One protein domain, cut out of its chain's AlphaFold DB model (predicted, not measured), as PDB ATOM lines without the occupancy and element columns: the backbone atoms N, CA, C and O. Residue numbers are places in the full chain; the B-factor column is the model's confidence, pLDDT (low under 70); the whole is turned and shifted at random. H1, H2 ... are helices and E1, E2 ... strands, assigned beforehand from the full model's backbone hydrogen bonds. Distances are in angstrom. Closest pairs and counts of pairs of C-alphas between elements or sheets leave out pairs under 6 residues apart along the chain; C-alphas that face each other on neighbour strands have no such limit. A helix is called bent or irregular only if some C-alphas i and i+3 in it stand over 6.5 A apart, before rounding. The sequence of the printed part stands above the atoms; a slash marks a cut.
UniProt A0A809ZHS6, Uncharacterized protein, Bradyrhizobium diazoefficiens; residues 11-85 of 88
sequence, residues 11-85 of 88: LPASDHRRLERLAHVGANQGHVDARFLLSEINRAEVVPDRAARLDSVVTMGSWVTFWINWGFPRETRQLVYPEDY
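What this domain is: This is residues 11 to 85 of the 88 residues of an uncharacterized protein of Bradyrhizobium diazoefficiens (UniProt A0A809ZHS6). Two hairpins, one of helices and one of strands, stand apart from each other: H1 and H2 fold back side by side, and E2 and E3 form a narrow two-stranded ribbon whose tip, residues 68 to 73, sticks out. Along the chain, the short strand E1 and the short helix H3 lie between the two hairpins. The printed part has 75 residues, with three named helices and three named strands in the order H1, H2, E1, H3, E2, E3; the sheet is E2 - E3, antiparallel, and the class is mixed, helices and strands. The whole is only just loose, close to compact, with a radius of gyration of the C-alphas of 14.0 A and spans of 36 by 34 by 24 A.

Where its parts are: H1 takes residues 13 to 28, 23.2 A from first to last C-alpha, and begins with C-alpha 13 at (32.398, -27.048, 59.029). It is only just irregular: C-alphas 14 and 17 are 6.53 A apart. H2 is residues 32 to 41, 14.4 A long. E1, residues 45 to 47, and H3, residues 52 to 56, are short; C-alpha 52 is at (32.090, -39.678, 54.244). E2 is residues 63 to 66, 9.9 A long, and E3 is residues 75 to 78, 10.2 A long, ending with C-alpha 78 at (36.189, -25.581, 39.494).

How they stand to each other: H1 and H2 form a helical hairpin and touch, the closest C-alphas being those of Ala 23 and Ala 34, 4.7 A apart. They run opposite ways at a shallow tilt of 31 degrees. The closest C-alphas of H1 and E1 are those of Ala 13 and Val 46, 5.8 A apart. Residues 11 to 12 pair, parallel, with residues 46 to 47 of E1, which pairs with no named strand. E1 and H3 are only just apart, at 8.2 A. E2 and E3 form a hairpin, antiparallel at 153 degrees; N 64 and O 77 are 2.8 A apart and N 75 and O 66 3.0 A, both within hydrogen-bond range. H1 and H2 are apart from H3, E2 and E3. Each O i to N i+4 pair of H2 is within hydrogen-bond range, against 10 of 12 in H1 and 0 of 1 in H3, where 2 of 2 O i to N i+3 pairs are within range.

The domain as a whole: The two C-alphas farthest apart, those of Pro 48 and Gly 71, are 38.1 A apart. Residues 68 to 73 stand free. The printed part has no cut and no long link between named elements. The mean pLDDT of the printed part is 93.5, and no printed residue is under 70.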
ATOM      1  N   LEU A  11      27.489 -28.732  53.900       96.19
ATOM      2  CA  LEU A  11      28.730 -27.959  53.984       96.19
ATOM      3  C   LEU A  11      29.692 -28.582  55.005       96.19
ATOM      4  O   LEU A  11      29.258 -28.942  56.104       96.19
ATOM      5  N   PRO A  12      30.998 -28.677  54.694       96.56
ATOM      6  CA  PRO A  12      31.994 -28.945  55.717       96.56
ATOM      7  C   PRO A  12      32.065 -27.761  56.694       96.56
ATOM      8  O   PRO A  12      31.876 -26.598  56.323       96.56
ATOM      9  N   ALA A  13      32.333 -28.052  57.967       94.75
ATOM     10  CA  ALA A  13      32.398 -27.048  59.029       94.75
ATOM     11  C   ALA A  13      33.420 -25.930  58.742       94.75
ATOM     12  O   ALA A  13      33.190 -24.770  59.104       94.75
ATOM     13  N   SER A  14      34.526 -26.272  58.080       91.75
ATOM     14  CA  SER A  14      35.565 -25.337  57.639       91.75
ATOM     15  C   SER A  14      35.057 -24.302  56.626       91.75
ATOM     16  O   SER A  14      35.328 -23.109  56.794       91.75
ATOM     17  N   ASP A  15      34.265 -24.719  55.635       94.75
ATOM     18  CA  ASP A  15      33.715 -23.813  54.619       94.75
ATOM     19  C   ASP A  15      32.541 -22.989  55.143       94.75
ATOM     20  O   ASP A  15      32.401 -21.827  54.762       94.75
ATOM     21  N   HIS A  16      31.728 -23.537  56.056       95.56
ATOM     22  CA  HIS A  16      30.511 -22.877  56.538       95.56
ATOM     23  C   HIS A  16      30.769 -21.435  57.004       95.56
ATOM     24  O   HIS A  16      30.148 -20.498  56.510       95.56
ATOM     25  N   ARG A  17      31.742 -21.227  57.904       92.19
ATOM     26  CA  ARG A  17      32.058 -19.885  58.434       92.19
ATOM     27  C   ARG A  17      32.624 -18.939  57.375       92.19
ATOM     28  O   ARG A  17      32.436 -17.727  57.473       92.19
ATOM     29  N   ARG A  18      33.384 -19.456  56.404       95.00
ATOM     30  CA  ARG A  18      33.986 -18.631  55.343       95.00
ATOM     31  C   ARG A  18      32.911 -18.191  54.351       95.00
ATOM     32  O   ARG A  18      32.822 -16.999  54.066       95.00
ATOM     33  N   LEU A  19      32.058 -19.118  53.922       96.56
ATOM     34  CA  LEU A  19      30.920 -18.855  53.041       96.56
ATOM     35  C   LEU A  19      29.882 -17.937  53.690       96.56
ATOM     36  O   LEU A  19      29.411 -17.011  53.037       96.56
ATOM     37  N   GLU A  20      29.568 -18.131  54.973       96.62
ATOM     38  CA  GLU A  20      28.629 -17.277  55.711       96.62
ATOM     39  C   GLU A  20      29.096 -15.816  55.717       96.62
ATOM     40  O   GLU A  20      28.329 -14.912  55.381       96.62
ATOM     41  N   ARG A  21      30.382 -15.573  56.009       96.00
ATOM     42  CA  ARG A  21      30.963 -14.222  55.951       96.00
ATOM     43  C   ARG A  21      30.914 -13.632  54.545       96.00
ATOM     44  O   ARG A  21      30.523 -12.476  54.398       96.00
ATOM     45  N   LEU A  22      31.289 -14.410  53.528       96.19
ATOM     46  CA  LEU A  22      31.260 -13.973  52.131       96.19
ATOM     47  C   LEU A  22      29.839 -13.567  51.707       96.19
ATOM     48  O   LEU A  22      29.630 -12.473  51.179       96.19
ATOM     49  N   ALA A  23      28.855 -14.418  52.000       97.00
ATOM     50  CA  ALA A  23      27.456 -14.184  51.672       97.00
ATOM     51  C   ALA A  23      26.886 -12.976  52.432       97.00
ATOM     52  O   ALA A  23      26.171 -12.167  51.843       97.00
ATOM     53  N   HIS A  24      27.248 -12.790  53.704       97.62
ATOM     54  CA  HIS A  24      26.859 -11.607  54.475       97.62
ATOM     55  C   HIS A  24      27.390 -10.302  53.875       97.62
ATOM     56  O   HIS A  24      26.630  -9.340  53.745       97.62
ATOM     57  N   VAL A  25      28.671 -10.256  53.495       97.19
ATOM     58  CA  VAL A  25      29.270  -9.068  52.865       97.19
ATOM     59  C   VAL A  25      28.553  -8.745  51.554       97.19
ATOM     60  O   VAL A  25      28.102  -7.613  51.372       97.19
ATOM     61  N   GLY A  26      28.362  -9.742  50.684       96.50
ATOM     62  CA  GLY A  26      27.670  -9.542  49.409       96.50
ATOM     63  C   GLY A  26      26.200  -9.140  49.582       96.50
ATOM     64  O   GLY A  26      25.698  -8.269  48.871       96.50
ATOM     65  N   ALA A  27      25.501  -9.715  50.564       96.69
ATOM     66  CA  ALA A  27      24.113  -9.373  50.857       96.69
ATOM     67  C   ALA A  27      23.968  -7.916  51.322       96.69
ATOM     68  O   ALA A  27      23.052  -7.222  50.878       96.69
ATOM     69  N   ASN A  28      24.892  -7.436  52.163       96.81
ATOM     70  CA  ASN A  28      24.933  -6.042  52.618       96.81
ATOM     71  C   ASN A  28      25.241  -5.056  51.481       96.81
ATOM     72  O   ASN A  28      24.806  -3.910  51.532       96.81
ATOM     73  N   GLN A  29      25.948  -5.505  50.444       96.62
ATOM     74  CA  GLN A  29      26.201  -4.740  49.217       96.62
ATOM     75  C   GLN A  29      25.027  -4.789  48.221       96.62
ATOM     76  O   GLN A  29      25.061  -4.119  47.194       96.62
ATOM     77  N   GLY A  30      23.970  -5.551  48.520       94.50
ATOM     78  CA  GLY A  30      22.774  -5.647  47.685       94.50
ATOM     79  C   GLY A  30      22.819  -6.738  46.612       94.50
ATOM     80  O   GLY A  30      21.889  -6.816  45.811       94.50
ATOM     81  N   HIS A  31      23.831  -7.614  46.602       96.00
ATOM     82  CA  HIS A  31      23.897  -8.728  45.653       96.00
ATOM     83  C   HIS A  31      22.781  -9.745  45.928       96.00
ATOM     84  O   HIS A  31      22.711 -10.345  47.005       96.00
ATOM     85  N   VAL A  32      21.907  -9.958  44.941       94.62
ATOM     86  CA  VAL A  32      20.764 -10.882  45.052       94.62
ATOM     87  C   VAL A  32      21.241 -12.318  45.278       94.62
ATOM     88  O   VAL A  32      20.740 -12.984  46.185       94.62
ATOM     89  N   ASP A  33      22.267 -12.754  44.546       93.69
ATOM     90  CA  ASP A  33      22.830 -14.103  44.678       93.69
ATOM     91  C   ASP A  33      23.444 -14.341  46.060       93.69
ATOM     92  O   ASP A  33      23.311 -15.424  46.623       93.69
ATOM     93  N   ALA A  34      24.037 -13.313  46.670       95.88
ATOM     94  CA  ALA A  34      24.582 -13.411  48.021       95.88
ATOM     95  C   ALA A  34      23.476 -13.559  49.079       95.88
ATOM     96  O   ALA A  34      23.637 -14.306  50.042       95.88
ATOM     97  N   ARG A  35      22.321 -12.904  48.890       95.50
ATOM     98  CA  ARG A  35      21.146 -13.083  49.766       95.50
ATOM     99  C   ARG A  35      20.560 -14.483  49.626       95.50
ATOM    100  O   ARG A  35      20.179 -15.077  50.633       95.50
ATOM    101  N   PHE A  36      20.508 -15.003  48.399       94.12
ATOM    102  CA  PHE A  36      20.102 -16.381  48.140       94.12
ATOM    103  C   PHE A  36      21.065 -17.364  48.815       94.12
ATOM    104  O   PHE A  36      20.629 -18.151  49.652       94.12
ATOM    105  N   LEU A  37      22.370 -17.246  48.565       94.75
ATOM    106  CA  LEU A  37      23.395 -18.083  49.186       94.75
ATOM    107  C   LEU A  37      23.330 -18.031  50.719       94.75
ATOM    108  O   LEU A  37      23.355 -19.073  51.365       94.75
ATOM    109  N   LEU A  38      23.171 -16.845  51.314       96.25
ATOM    110  CA  LEU A  38      23.023 -16.699  52.764       96.25
ATOM    111  C   LEU A  38      21.790 -17.450  53.292       96.25
ATOM    112  O   LEU A  38      21.846 -18.071  54.350       96.25
ATOM    113  N   SER A  39      20.674 -17.427  52.556       94.62
ATOM    114  CA  SER A  39      19.475 -18.183  52.934       94.62
ATOM    115  C   SER A  39      19.686 -19.699  52.881       94.62
ATOM    116  O   SER A  39      19.162 -20.409  53.739       94.62
ATOM    117  N   GLU A  40      20.501 -20.175  51.938       95.62
ATOM    118  CA  GLU A  40      20.857 -21.586  51.790       95.62
ATOM    119  C   GLU A  40      21.837 -22.046  52.876       95.62
ATOM    120  O   GLU A  40      21.648 -23.112  53.457       95.62
ATOM    121  N   ILE A  41      22.825 -21.212  53.222       96.12
ATOM    122  CA  ILE A  41      23.775 -21.465  54.317       96.12
ATOM    123  C   ILE A  41      23.040 -21.580  55.659       96.12
ATOM    124  O   ILE A  41      23.275 -22.523  56.406       96.12
ATOM    125  N   ASN A  42      22.079 -20.692  55.933       94.94
ATOM    126  CA  ASN A  42      21.319 -20.696  57.192       94.94
ATOM    127  C   ASN A  42      20.505 -21.979  57.439       94.94
ATOM    128  O   ASN A  42      20.132 -22.258  58.578       94.94
ATOM    129  N   ARG A  43      20.192 -22.739  56.383       94.31
ATOM    130  CA  ARG A  43      19.470 -24.022  56.462       94.31
ATOM    131  C   ARG A  43      20.346 -25.223  56.097       94.31
ATOM    132  O   ARG A  43      19.821 -26.324  55.921       94.31
ATOM    133  N   ALA A  44      21.649 -25.006  55.928       95.62
ATOM    134  CA  ALA A  44      22.580 -26.032  55.501       95.62
ATOM    135  C   ALA A  44      22.726 -27.131  56.556       95.62
ATOM    136  O   ALA A  44      22.684 -26.894  57.764       95.62
ATOM    137  N   GLU A  45      22.963 -28.348  56.084       95.75
ATOM    138  CA  GLU A  45      23.461 -29.420  56.929       95.75
ATOM    139  C   GLU A  45      24.981 -29.273  57.063       95.75
ATOM    140  O   GLU A  45      25.723 -29.503  56.106       95.75
ATOM    141  N   VAL A  46      25.449 -28.878  58.247       96.69
ATOM    142  CA  VAL A  46      26.883 -28.743  58.525       96.69
ATOM    143  C   VAL A  46      27.422 -30.053  59.083       96.69
ATOM    144  O   VAL A  46      26.955 -30.538  60.115       96.69
ATOM    145  N   VAL A  47      28.427 -30.613  58.416       96.88
ATOM    146  CA  VAL A  47      29.056 -31.886  58.791       96.88
ATOM    147  C   VAL A  47      30.543 -31.694  59.115       96.88
ATOM    148  O   VAL A  47      31.154 -30.720  58.668       96.88
ATOM    149  N   PRO A  48      31.165 -32.600  59.893       96.75
ATOM    150  CA  PRO A  48      32.612 -32.583  60.093       96.75
ATOM    151  C   PRO A  48      33.368 -32.661  58.761       96.75
ATOM    152  O   PRO A  48      32.954 -33.393  57.865       96.75
ATOM    153  N   ASP A  49      34.522 -31.998  58.664       93.44
ATOM    154  CA  ASP A  49      35.315 -31.900  57.420       93.44
ATOM    155  C   ASP A  49      35.756 -33.258  56.832       93.44
ATOM    156  O   ASP A  49      36.158 -33.335  55.678       93.44
ATOM    157  N   ARG A  50      35.700 -34.340  57.619       94.12
ATOM    158  CA  ARG A  50      36.045 -35.714  57.204       94.12
ATOM    159  C   ARG A  50      34.836 -36.650  57.127       94.12
ATOM    160  O   ARG A  50      34.987 -37.866  57.215       94.12
ATOM    161  N   ALA A  51      33.625 -36.107  57.059       95.38
ATOM    162  CA  ALA A  51      32.425 -36.920  56.930       95.38
ATOM    163  C   ALA A  51      32.376 -37.585  55.545       95.38
ATOM    164  O   ALA A  51      32.430 -36.893  54.537       95.38
ATOM    165  N   ALA A  52      32.166 -38.905  55.496       93.88
ATOM    166  CA  ALA A  52      32.090 -39.678  54.244       93.88
ATOM    167  C   ALA A  52      31.021 -39.165  53.261       93.88
ATOM    168  O   ALA A  52      31.112 -39.350  52.054       93.88
ATOM    169  N   ARG A  53      29.990 -38.479  53.765       90.94
ATOM    170  CA  ARG A  53      28.961 -37.852  52.928       90.94
ATOM    171  C   ARG A  53      29.539 -36.800  51.972       90.94
ATOM    172  O   ARG A  53      28.987 -36.613  50.889       90.94
ATOM    173  N   LEU A  54      30.641 -36.151  52.359       93.38
ATOM    174  CA  LEU A  54      31.310 -35.133  51.553       93.38
ATOM    175  C   LEU A  54      31.898 -35.700  50.252       93.38
ATOM    176  O   LEU A  54      31.986 -34.969  49.275       93.38
ATOM    177  N   ASP A  55      32.186 -37.005  50.195       91.94
ATOM    178  CA  ASP A  55      32.761 -37.667  49.014       91.94
ATOM    179  C   ASP A  55      31.807 -37.680  47.802       91.94
ATOM    180  O   ASP A  55      32.222 -37.930  46.672       91.94
ATOM    181  N   SER A  56      30.515 -37.427  48.032       91.69
ATOM    182  CA  SER A  56      29.457 -37.475  47.013       91.69
ATOM    183  C   SER A  56      28.797 -36.126  46.708       91.69
ATOM    184  O   SER A  56      27.852 -36.076  45.920       91.69
ATOM    185  N   VAL A  57      29.259 -35.034  47.325       94.00
ATOM    186  CA  VAL A  57      28.673 -33.696  47.152       94.00
ATOM    187  C   VAL A  57      29.724 -32.701  46.681       94.00
ATOM    188  O   VAL A  57      30.915 -32.849  46.931       94.00
ATOM    189  N   VAL A  58      29.267 -31.659  45.996       95.12
ATOM    190  CA  VAL A  58      30.139 -30.568  45.565       95.12
ATOM    191  C   VAL A  58      30.496 -29.703  46.772       95.12
ATOM    192  O   VAL A  58      29.611 -29.206  47.466       95.12
ATOM    193  N   THR A  59      31.792 -29.494  46.986       95.12
ATOM    194  CA  THR A  59      32.350 -28.590  48.004       95.12
ATOM    195  C   THR A  59      33.314 -27.593  47.364       95.12
ATOM    196  O   THR A  59      33.648 -27.712  46.179       95.12
ATOM    197  N   MET A  60      33.771 -26.595  48.121       95.31
ATOM    198  CA  MET A  60      34.764 -25.646  47.616       95.31
ATOM    199  C   MET A  60      36.052 -26.382  47.211       95.31
ATOM    200  O   MET A  60      36.509 -27.296  47.889       95.31
ATOM    201  N   GLY A  61      36.619 -26.009  46.066       94.00
ATOM    202  CA  GLY A  61      37.756 -26.672  45.424       94.00
ATOM    203  C   GLY A  61      37.383 -27.831  44.492       94.00
ATOM    204  O   GLY A  61      38.241 -28.289  43.733       94.00
ATOM    205  N   SER A  62      36.125 -28.287  44.491       95.06
ATOM    206  CA  SER A  62      35.669 -29.383  43.628       95.06
ATOM    207  C   SER A  62      35.617 -28.972  42.155       95.06
ATOM    208  O   SER A  62      35.156 -27.882  41.812       95.06
ATOM    209  N   TRP A  63      36.012 -29.890  41.273       95.94
ATOM    210  CA  TRP A  63      35.713 -29.813  39.844       95.94
ATOM    211  C   TRP A  63      34.337 -30.412  39.575       95.94
ATOM    212  O   TRP A  63      34.051 -31.539  39.974       95.94
ATOM    213  N   VAL A  64      33.488 -29.663  38.880       95.12
ATOM    214  CA  VAL A  64      32.100 -30.035  38.617       95.12
ATOM    215  C   VAL A  64      31.872 -30.080  37.122       95.12
ATOM    216  O   VAL A  64      32.087 -29.088  36.429       95.12
ATOM    217  N   THR A  65      31.390 -31.225  36.643       94.12
ATOM    218  CA  THR A  65      30.901 -31.372  35.275       94.12
ATOM    219  C   THR A  65      29.385 -31.296  35.281       94.12
ATOM    220  O   THR A  65      28.728 -32.132  35.901       94.12
ATOM    221  N   PHE A  66      28.824 -30.315  34.582       91.06
ATOM    222  CA  PHE A  66      27.385 -30.090  34.528       91.06
ATOM    223  C   PHE A  66      26.895 -29.914  33.092       91.06
ATOM    224  O   PHE A  66      27.659 -29.648  32.162       91.06
ATOM    225  N   TRP A  67      25.591 -30.107  32.919       89.38
ATOM    226  CA  TRP A  67      24.905 -29.871  31.658       89.38
ATOM    227  C   TRP A  67      24.222 -28.518  31.690       89.38
ATOM    228  O   TRP A  67      23.518 -28.193  32.646       89.38
ATOM    229  N   ILE A  68      24.370 -27.774  30.604       85.56
ATOM    230  CA  ILE A  68      23.521 -26.626  30.330       85.56
ATOM    231  C   ILE A  68      22.351 -27.145  29.489       85.56
ATOM    232  O   ILE A  68      22.540 -27.891  28.525       85.56
ATOM    233  N   ASN A  69      21.124 -26.803  29.888       82.00
ATOM    234  CA  ASN A  69      19.924 -27.171  29.133       82.00
ATOM    235  C   ASN A  69      20.030 -26.689  27.673       82.00
ATOM    236  O   ASN A  69      20.751 -25.740  27.389       82.00
ATOM    237  N   TRP A  70      19.251 -27.287  26.764       75.56
ATOM    238  CA  TRP A  70      19.131 -26.865  25.352       75.56
ATOM    239  C   TRP A  70      20.294 -27.238  24.417       75.56
ATOM    240  O   TRP A  70      20.527 -26.567  23.418       75.56
ATOM    241  N   GLY A  71      20.975 -28.359  24.679       72.94
ATOM    242  CA  GLY A  71      21.890 -28.973  23.705       72.94
ATOM    243  C   GLY A  71      23.312 -28.410  23.699       72.94
ATOM    244  O   GLY A  71      24.080 -28.710  22.786       72.94
ATOM    245  N   PHE A  72      23.680 -27.630  24.715       78.31
ATOM    246  CA  PHE A  72      25.058 -27.193  24.905       78.31
ATOM    247  C   PHE A  72      25.957 -28.347  25.390       78.31
ATOM    248  O   PHE A  72      25.480 -29.258  26.081       78.31
ATOM    249  N   PRO A  73      27.260 -28.330  25.042       84.12
ATOM    250  CA  PRO A  73      28.226 -29.283  25.575       84.12
ATOM    251  C   PRO A  73      28.278 -29.258  27.106       84.12
ATOM    252  O   PRO A  73      27.965 -28.250  27.737       84.12
ATOM    253  N   ARG A  74      28.714 -30.374  27.704       90.19
ATOM    254  CA  ARG A  74      29.042 -30.404  29.135       90.19
ATOM    255  C   ARG A  74      30.146 -29.395  29.414       90.19
ATOM    256  O   ARG A  74      31.140 -29.365  28.690       90.19
ATOM    257  N   GLU A  75      29.996 -28.646  30.493       92.50
ATOM    258  CA  GLU A  75      31.053 -27.785  31.002       92.50
ATOM    259  C   GLU A  75      31.656 -28.390  32.260       92.50
ATOM    260  O   GLU A  75      30.942 -28.944  33.096       92.50
ATOM    261  N   THR A  76      32.972 -28.250  32.389       94.06
ATOM    262  CA  THR A  76      33.711 -28.596  33.596       94.06
ATOM    263  C   THR A  76      34.324 -27.322  34.165       94.06
ATOM    264  O   THR A  76      35.078 -26.627  33.480       94.06
ATOM    265  N   ARG A  77      33.969 -26.991  35.409       94.69
ATOM    266  CA  ARG A  77      34.442 -25.797  36.126       94.69
ATOM    267  C   ARG A  77      34.852 -26.166  37.541       94.69
ATOM    268  O   ARG A  77      34.256 -27.064  38.133       94.69
ATOM    269  N   GLN A  78      35.842 -25.468  38.084       95.94
ATOM    270  CA  GLN A  78      36.189 -25.581  39.494       95.94
ATOM    271  C   GLN A  78      35.394 -24.557  40.305       95.94
ATOM    272  O   GLN A  78      35.343 -23.381  39.945       95.94
ATOM    273  N   LEU A  79      34.776 -24.997  41.399       95.75
ATOM    274  CA  LEU A  79      34.133 -24.100  42.353       95.75
ATOM    275  C   LEU A  79      35.196 -23.554  43.308       95.75
ATOM    276  O   LEU A  79      35.701 -24.295  44.146       95.75
ATOM    277  N   VAL A  80      35.541 -22.275  43.193       95.69
ATOM    278  CA  VAL A  80      36.608 -21.644  43.989       95.69
ATOM    279  C   VAL A  80      36.104 -20.412  44.729       95.69
ATOM    280  O   VAL A  80      35.064 -19.844  44.387       95.69
ATOM    281  N   TYR A  81      36.836 -20.009  45.767       94.38
ATOM    282  CA  TYR A  81      36.605 -18.719  46.405       94.38
ATOM    283  C   TYR A  81      37.083 -17.583  45.485       94.38
ATOM    284  O   TYR A  81      37.981 -17.808  44.671       94.38
ATOM    285  N   PRO A  82      36.521 -16.366  45.605       92.62
ATOM    286  CA  PRO A  82      36.899 -15.238  44.750       92.62
ATOM    287  C   PRO A  82      38.404 -14.939  44.729       92.62
ATOM    288  O   PRO A  82      38.952 -14.626  43.680       92.62
ATOM    289  N   GLU A  83      39.078 -15.059  45.872       92.31
ATOM    290  CA  GLU A  83      40.523 -14.853  46.021       92.31
ATOM    291  C   GLU A  83      41.385 -15.901  45.302       92.31
ATOM    292  O   GLU A  83      42.532 -15.617  44.967       92.31
ATOM    293  N   ASP A  84      40.827 -17.084  45.045       93.12
ATOM    294  CA  ASP A  84      41.503 -18.198  44.379       93.12
ATOM    295  C   ASP A  84      41.161 -18.245  42.874       93.12
ATOM    296  O   ASP A  84      41.649 -19.111  42.147       93.12
ATOM    297  N   TYR A  85      40.312 -17.331  42.386       92.44
ATOM    298  CA  TYR A  85      39.945 -17.258  40.977       92.44
ATOM    299  C   TYR A  85      41.074 -16.642  40.146       92.44
ATOM    300  O   TYR A  85      41.378 -15.452  40.250       92.44
TER     301      TYR A  85